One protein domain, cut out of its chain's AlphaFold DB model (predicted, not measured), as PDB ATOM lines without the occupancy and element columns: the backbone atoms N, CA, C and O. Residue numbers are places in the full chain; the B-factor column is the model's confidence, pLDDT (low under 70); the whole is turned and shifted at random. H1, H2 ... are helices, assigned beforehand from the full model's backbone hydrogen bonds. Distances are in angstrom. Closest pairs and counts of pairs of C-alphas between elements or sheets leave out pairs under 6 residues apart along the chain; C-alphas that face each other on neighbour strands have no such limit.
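This is residues 760 to 812 of the 839 residues of an uncharacterized protein of Arachnia propionica (UniProt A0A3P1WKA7). Two helices, H1 and the longer H2, lie loosely side by side and run opposite ways, and the long loop that joins them, residues 775 to 794, winds out beside the pair. The printed part has 53 residues with two named helices, H1 then H2, and no named strand; the class is all helix, though under half of the residues, 22, are in named elements. It is compact, with a radius of gyration of the C-alphas of 10.3 A, and rounded, spanning 27 by 24 by 21 A.

H1, residues 767 to 774, and H2, residues 795 to 808, are close but not clearly touching; their closest C-alphas, those of Leu 773 and Ala 800, are 8.0 A apart. They run opposite ways at a shallow tilt of 14 degrees. In H1 and H2 every O i to N i+4 pair is within hydrogen-bond range.

H1 begins at C-alpha 767 (-25.370, 7.866, -55.100) and is 10.0 A long from first to last C-alpha. H2 is 18.9 A long and ends at C-alpha 808 (-13.994, 10.217, -55.525).

The C-alphas farthest apart, those of Gly 777 and Glu 811, are 28.0 A apart. The printed part has no cut. The link from H1 to H2 is long, with 20 residues. The mean pLDDT of the printed part is 83.4; residues 791 and 795 are under 70.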
ATOM      1  N   PHE A 760     -18.065  21.060 -49.266       82.75
ATOM      2  CA  PHE A 760     -18.496  19.898 -50.050       82.75
ATOM      3  C   PHE A 760     -19.898  20.034 -50.693       82.75
ATOM      4  O   PHE A 760     -20.425  19.044 -51.219       82.75
ATOM      5  N   SER A 761     -20.544  21.210 -50.692       79.50
ATOM      6  CA  SER A 761     -21.855  21.402 -51.340       79.50
ATOM      7  C   SER A 761     -21.825  21.088 -52.840       79.50
ATOM      8  O   SER A 761     -22.773  20.479 -53.347       79.50
ATOM      9  N   GLN A 762     -20.725  21.432 -53.524       74.12
ATOM     10  CA  GLN A 762     -20.514  21.208 -54.962       74.12
ATOM     11  C   GLN A 762     -19.788  19.892 -55.288       74.12
ATOM     12  O   GLN A 762     -19.646  19.539 -56.460       74.12
ATOM     13  N   ALA A 763     -19.320  19.156 -54.278       81.06
ATOM     14  CA  ALA A 763     -18.511  17.961 -54.481       81.06
ATOM     15  C   ALA A 763     -19.338  16.800 -55.093       81.06
ATOM     16  O   ALA A 763     -20.471  16.552 -54.655       81.06
ATOM     17  N   PRO A 764     -18.803  16.052 -56.085       82.69
ATOM     18  CA  PRO A 764     -19.480  14.902 -56.685       82.69
ATOM     19  C   PRO A 764     -19.959  13.877 -55.652       82.69
ATOM     20  O   PRO A 764     -19.194  13.442 -54.796       82.69
ATOM     21  N   LYS A 765     -21.220  13.443 -55.742       85.62
ATOM     22  CA  LYS A 765     -21.828  12.459 -54.830       85.62
ATOM     23  C   LYS A 765     -22.216  11.202 -55.610       85.62
ATOM     24  O   LYS A 765     -23.205  11.196 -56.335       85.62
ATOM     25  N   ASP A 766     -21.428  10.134 -55.466       85.56
ATOM     26  CA  ASP A 766     -21.755   8.812 -56.017       85.56
ATOM     27  C   ASP A 766     -22.920   8.202 -55.220       85.56
ATOM     28  O   ASP A 766     -22.731   7.614 -54.151       85.56
ATOM     29  N   GLU A 767     -24.144   8.370 -55.729       85.31
ATOM     30  CA  GLU A 767     -25.370   7.866 -55.100       85.31
ATOM     31  C   GLU A 767     -25.380   6.334 -54.936       85.31
ATOM     32  O   GLU A 767     -25.968   5.825 -53.978       85.31
ATOM     33  N   GLU A 768     -24.722   5.576 -55.822       87.56
ATOM     34  CA  GLU A 768     -24.678   4.113 -55.725       87.56
ATOM     35  C   GLU A 768     -23.738   3.673 -54.592       87.56
ATOM     36  O   GLU A 768     -24.052   2.757 -53.822       87.56
ATOM     37  N   TRP A 769     -22.587   4.332 -54.460       88.44
ATOM     38  CA  TRP A 769     -21.631   4.083 -53.386       88.44
ATOM     39  C   TRP A 769     -22.145   4.575 -52.024       88.44
ATOM     40  O   TRP A 769     -22.132   3.802 -51.061       88.44
ATOM     41  N   LEU A 770     -22.694   5.793 -51.951       87.69
ATOM     42  CA  LEU A 770     -23.330   6.330 -50.740       87.69
ATOM     43  C   LEU A 770     -24.548   5.491 -50.325       87.69
ATOM     44  O   LEU A 770     -24.704   5.171 -49.148       87.69
ATOM     45  N   GLY A 771     -25.373   5.039 -51.276       85.75
ATOM     46  CA  GLY A 771     -26.492   4.133 -51.006       85.75
ATOM     47  C   GLY A 771     -26.049   2.801 -50.387       85.75
ATOM     48  O   GLY A 771     -26.669   2.317 -49.434       85.75
ATOM     49  N   LYS A 772     -24.933   2.229 -50.863       89.88
ATOM     50  CA  LYS A 772     -24.325   1.020 -50.273       89.88
ATOM     51  C   LYS A 772     -23.815   1.260 -48.849       89.88
ATOM     52  O   LYS A 772     -24.027   0.386 -48.007       89.88
ATOM     53  N   LEU A 773     -23.185   2.402 -48.561       89.12
ATOM     54  CA  LEU A 773     -22.750   2.766 -47.203       89.12
ATOM     55  C   LEU A 773     -23.939   2.954 -46.254       89.12
ATOM     56  O   LEU A 773     -24.005   2.291 -45.217       89.12
ATOM     57  N   ASN A 774     -24.933   3.744 -46.668       88.25
ATOM     58  CA  ASN A 774     -26.138   4.012 -45.886       88.25
ATOM     59  C   ASN A 774     -26.889   2.711 -45.540       88.25
ATOM     60  O   ASN A 774     -27.372   2.557 -44.419       88.25
ATOM     61  N   SER A 775     -26.921   1.725 -46.451       88.31
ATOM     62  CA  SER A 775     -27.511   0.397 -46.191       88.31
ATOM     63  C   SER A 775     -26.807  -0.422 -45.094       88.31
ATOM     64  O   SER A 775     -27.382  -1.385 -44.588       88.31
ATOM     65  N   ARG A 776     -25.579  -0.042 -44.718       88.75
ATOM     66  CA  ARG A 776     -24.777  -0.635 -43.634       88.75
ATOM     67  C   ARG A 776     -24.789   0.208 -42.354       88.75
ATOM     68  O   ARG A 776     -24.139  -0.171 -41.391       88.75
ATOM     69  N   GLY A 777     -25.510   1.333 -42.341       87.38
ATOM     70  CA  GLY A 777     -25.528   2.290 -41.230       87.38
ATOM     71  C   GLY A 777     -24.384   3.310 -41.241       87.38
ATOM     72  O   GLY A 777     -24.317   4.133 -40.337       87.38
ATOM     73  N   ILE A 778     -23.523   3.294 -42.263       89.44
ATOM     74  CA  ILE A 778     -22.382   4.206 -42.405       89.44
ATOM     75  C   ILE A 778     -22.859   5.465 -43.139       89.44
ATOM     76  O   ILE A 778     -23.400   5.343 -44.239       89.44
ATOM     77  N   ARG A 779     -22.670   6.658 -42.559       89.00
ATOM     78  CA  ARG A 779     -23.154   7.936 -43.116       89.00
ATOM     79  C   ARG A 779     -22.045   8.988 -43.116       89.00
ATOM     80  O   ARG A 779     -21.444   9.233 -42.084       89.00
ATOM     81  N   ILE A 780     -21.831   9.634 -44.261       90.31
ATOM     82  CA  ILE A 780     -20.861  10.740 -44.432       90.31
ATOM     83  C   ILE A 780     -21.581  12.096 -44.522       90.31
ATOM     84  O   ILE A 780     -21.103  13.104 -44.011       90.31
ATOM     85  N   PHE A 781     -22.753  12.106 -45.159       90.31
ATOM     86  CA  PHE A 781     -23.586  13.288 -45.353       90.31
ATOM     87  C   PHE A 781     -24.885  13.168 -44.553       90.31
ATOM     88  O   PHE A 781     -25.420  12.066 -44.368       90.31
ATOM     89  N   ARG A 782     -25.412  14.310 -44.112       87.25
ATOM     90  CA  ARG A 782     -26.767  14.442 -43.570       87.25
ATOM     91  C   ARG A 782     -27.803  14.349 -44.696       87.25
ATOM     92  O   ARG A 782     -27.475  14.439 -45.879       87.25
ATOM     93  N   ASP A 783     -29.072  14.182 -44.328       82.31
ATOM     94  CA  ASP A 783     -30.176  14.015 -45.288       82.31
ATOM     95  C   ASP A 783     -30.429  15.279 -46.153       82.31
ATOM     96  O   ASP A 783     -31.082  15.189 -47.191       82.31
ATOM     97  N   ASP A 784     -29.898  16.444 -45.757       82.62
ATOM     98  CA  ASP A 784     -29.893  17.693 -46.539       82.62
ATOM     99  C   ASP A 784     -28.698  17.819 -47.511       82.62
ATOM    100  O   ASP A 784     -28.635  18.763 -48.300       82.62
ATOM    101  N   GLY A 785     -27.766  16.860 -47.490       79.31
ATOM    102  CA  GLY A 785     -26.568  16.842 -48.323       79.31
ATOM    103  C   GLY A 785     -25.363  17.602 -47.758       79.31
ATOM    104  O   GLY A 785     -24.332  17.622 -48.438       79.31
ATOM    105  N   SER A 786     -25.457  18.188 -46.558       86.00
ATOM    106  CA  SER A 786     -24.305  18.727 -45.816       86.00
ATOM    107  C   SER A 786     -23.408  17.604 -45.284       86.00
ATOM    108  O   SER A 786     -23.873  16.479 -45.071       86.00
ATOM    109  N   LEU A 787     -22.116  17.878 -45.084       88.50
ATOM    110  CA  LEU A 787     -21.209  16.933 -44.427       88.50
ATOM    111  C   LEU A 787     -21.597  16.779 -42.943       88.50
ATOM    112  O   LEU A 787     -22.061  17.725 -42.302       88.50
ATOM    113  N   ILE A 788     -21.432  15.577 -42.394       87.19
ATOM    114  CA  ILE A 788     -21.466  15.361 -40.942       87.19
ATOM    115  C   ILE A 788     -20.124  15.863 -40.366       87.19
ATOM    116  O   ILE A 788     -19.092  15.482 -40.912       87.19
ATOM    117  N   PRO A 789     -20.096  16.688 -39.302       82.81
ATOM    118  CA  PRO A 789     -18.866  17.120 -38.642       82.81
ATOM    119  C   PRO A 789     -17.977  15.932 -38.286       82.81
ATOM    120  O   PRO A 789     -18.474  14.880 -37.881       82.81
ATOM    121  N   TYR A 790     -16.663  16.089 -38.417       77.56
ATOM    122  CA  TYR A 790     -15.717  14.987 -38.221       77.56
ATOM    123  C   TYR A 790     -15.791  14.377 -36.808       77.56
ATOM    124  O   TYR A 790     -15.679  13.156 -36.637       77.56
ATOM    125  N   SER A 791     -16.081  15.211 -35.807       68.75
ATOM    126  CA  SER A 791     -16.352  14.830 -34.418       68.75
ATOM    127  C   SER A 791     -17.660  14.031 -34.242       68.75
ATOM    128  O   SER A 791     -17.707  13.134 -33.405       68.75
ATOM    129  N   GLU A 792     -18.686  14.257 -35.075       80.69
ATOM    130  CA  GLU A 792     -19.963  13.510 -35.083       80.69
ATOM    131  C   GLU A 792     -19.906  12.178 -35.872       80.69
ATOM    132  O   GLU A 792     -20.827  11.360 -35.777       80.69
ATOM    133  N   MET A 793     -18.866  11.936 -36.679       78.94
ATOM    134  CA  MET A 793     -18.736  10.709 -37.477       78.94
ATOM    135  C   MET A 793     -18.292   9.499 -36.635       78.94
ATOM    136  O   MET A 793     -17.316   9.571 -35.898       78.94
ATOM    137  N   SER A 794     -18.916   8.331 -36.836       79.25
ATOM    138  CA  SER A 794     -18.359   7.052 -36.356       79.25
ATOM    139  C   SER A 794     -17.084   6.666 -37.118       79.25
ATOM    140  O   SER A 794     -16.890   7.112 -38.247       79.25
ATOM    141  N   ASP A 795     -16.246   5.777 -36.578       69.94
ATOM    142  CA  ASP A 795     -14.974   5.403 -37.228       69.94
ATOM    143  C   ASP A 795     -15.144   4.784 -38.626       69.94
ATOM    144  O   ASP A 795     -14.430   5.154 -39.561       69.94
ATOM    145  N   ASP A 796     -16.159   3.932 -38.821       76.25
ATOM    146  CA  ASP A 796     -16.554   3.437 -40.151       76.25
ATOM    147  C   ASP A 796     -16.926   4.586 -41.110       76.25
ATOM    148  O   ASP A 796     -16.658   4.524 -42.315       76.25
ATOM    149  N   SER A 797     -17.548   5.644 -40.581       83.31
ATOM    150  CA  SER A 797     -17.959   6.829 -41.339       83.31
ATOM    151  C   SER A 797     -16.771   7.737 -41.656       83.31
ATOM    152  O   SER A 797     -16.654   8.168 -42.801       83.31
ATOM    153  N   ARG A 798     -15.831   7.929 -40.717       80.25
ATOM    154  CA  ARG A 798     -14.546   8.617 -40.941       80.25
ATOM    155  C   ARG A 798     -13.713   7.907 -42.003       80.25
ATOM    156  O   ARG A 798     -13.194   8.554 -42.909       80.25
ATOM    157  N   TRP A 799     -13.624   6.575 -41.952       78.56
ATOM    158  CA  TRP A 799     -12.920   5.790 -42.973       78.56
ATOM    159  C   TRP A 799     -13.588   5.903 -44.347       78.56
ATOM    160  O   TRP A 799     -12.913   6.047 -45.371       78.56
ATOM    161  N   ALA A 800     -14.921   5.864 -44.384       83.62
ATOM    162  CA  ALA A 800     -15.665   6.048 -45.617       83.62
ATOM    163  C   ALA A 800     -15.477   7.470 -46.181       83.62
ATOM    164  O   ALA A 800     -15.202   7.607 -47.369       83.62
ATOM    165  N   TYR A 801     -15.527   8.507 -45.344       87.19
ATOM    166  CA  TYR A 801     -15.245   9.897 -45.709       87.19
ATOM    167  C   TYR A 801     -13.808  10.093 -46.228       87.19
ATOM    168  O   TYR A 801     -13.613  10.643 -47.309       87.19
ATOM    169  N   TYR A 802     -12.802   9.530 -45.559       83.75
ATOM    170  CA  TYR A 802     -11.421   9.540 -46.051       83.75
ATOM    171  C   TYR A 802     -11.287   8.882 -47.439       83.75
ATOM    172  O   TYR A 802     -10.583   9.367 -48.330       83.75
ATOM    173  N   ARG A 803     -12.008   7.778 -47.664       83.62
ATOM    174  CA  ARG A 803     -12.076   7.124 -48.976       83.62
ATOM    175  C   ARG A 803     -12.833   7.958 -50.017       83.62
ATOM    176  O   ARG A 803     -12.527   7.827 -51.201       83.62
ATOM    177  N   TYR A 804     -13.810   8.761 -49.606       87.38
ATOM    178  CA  TYR A 804     -14.516   9.697 -50.476       87.38
ATOM    179  C   TYR A 804     -13.548  10.769 -50.989       87.38
ATOM    180  O   TYR A 804     -13.301  10.819 -52.195       87.38
ATOM    181  N   ILE A 805     -12.908  11.524 -50.090       85.81
ATOM    182  CA  ILE A 805     -12.011  12.622 -50.483       85.81
ATOM    183  C   ILE A 805     -10.795  12.122 -51.281       85.81
ATOM    184  O   ILE A 805     -10.488  12.670 -52.331       85.81
ATOM    185  N   THR A 806     -10.181  10.995 -50.896       81.88
ATOM    186  CA  THR A 806      -8.973  10.477 -51.577       81.88
ATOM    187  C   THR A 806      -9.231   9.532 -52.762       81.88
ATOM    188  O   THR A 806      -8.299   8.878 -53.227       81.88
ATOM    189  N   ARG A 807     -10.472   9.343 -53.239       81.88
ATOM    190  CA  ARG A 807     -10.739   8.501 -54.439       81.88
ATOM    191  C   ARG A 807     -11.881   8.964 -55.331       81.88
ATOM    192  O   ARG A 807     -11.932   8.550 -56.486       81.88
ATOM    193  N   LEU A 808     -12.826   9.726 -54.793       84.75
ATOM    194  CA  LEU A 808     -13.994  10.217 -55.525       84.75
ATOM    195  C   LEU A 808     -13.889  11.718 -55.842       84.75
ATOM    196  O   LEU A 808     -14.677  12.206 -56.647       84.75
ATOM    197  N   LEU A 809     -12.875  12.409 -55.297       83.00
ATOM    198  CA  LEU A 809     -12.522  13.804 -55.591       83.00
ATOM    199  C   LEU A 809     -11.108  13.929 -56.218       83.00
ATOM    200  O   LEU A 809     -10.240  14.584 -55.647       83.00
ATOM    201  N   PRO A 810     -10.830  13.314 -57.387       75.50
ATOM    202  CA  PRO A 810      -9.487  13.307 -57.989       75.50
ATOM    203  C   PRO A 810      -8.983  14.691 -58.440       75.50
ATOM    204  O   PRO A 810      -7.803  14.846 -58.725       75.50
ATOM    205  N   GLU A 811      -9.862  15.691 -58.521       76.00
ATOM    206  CA  GLU A 811      -9.521  17.072 -58.895       76.00
ATOM    207  C   GLU A 811      -9.188  17.961 -57.674       76.00
ATOM    208  O   GLU A 811      -8.886  19.136 -57.849       76.00
ATOM    209  N   TRP A 812      -9.261  17.415 -56.451       77.06
ATOM    210  CA  TRP A 812      -9.177  18.148 -55.173       77.06
ATOM    211  C   TRP A 812      -7.906  17.810 -54.367       77.06
ATOM    212  O   TRP A 812      -7.890  17.958 -53.151       77.06
TER     213      TRP A 812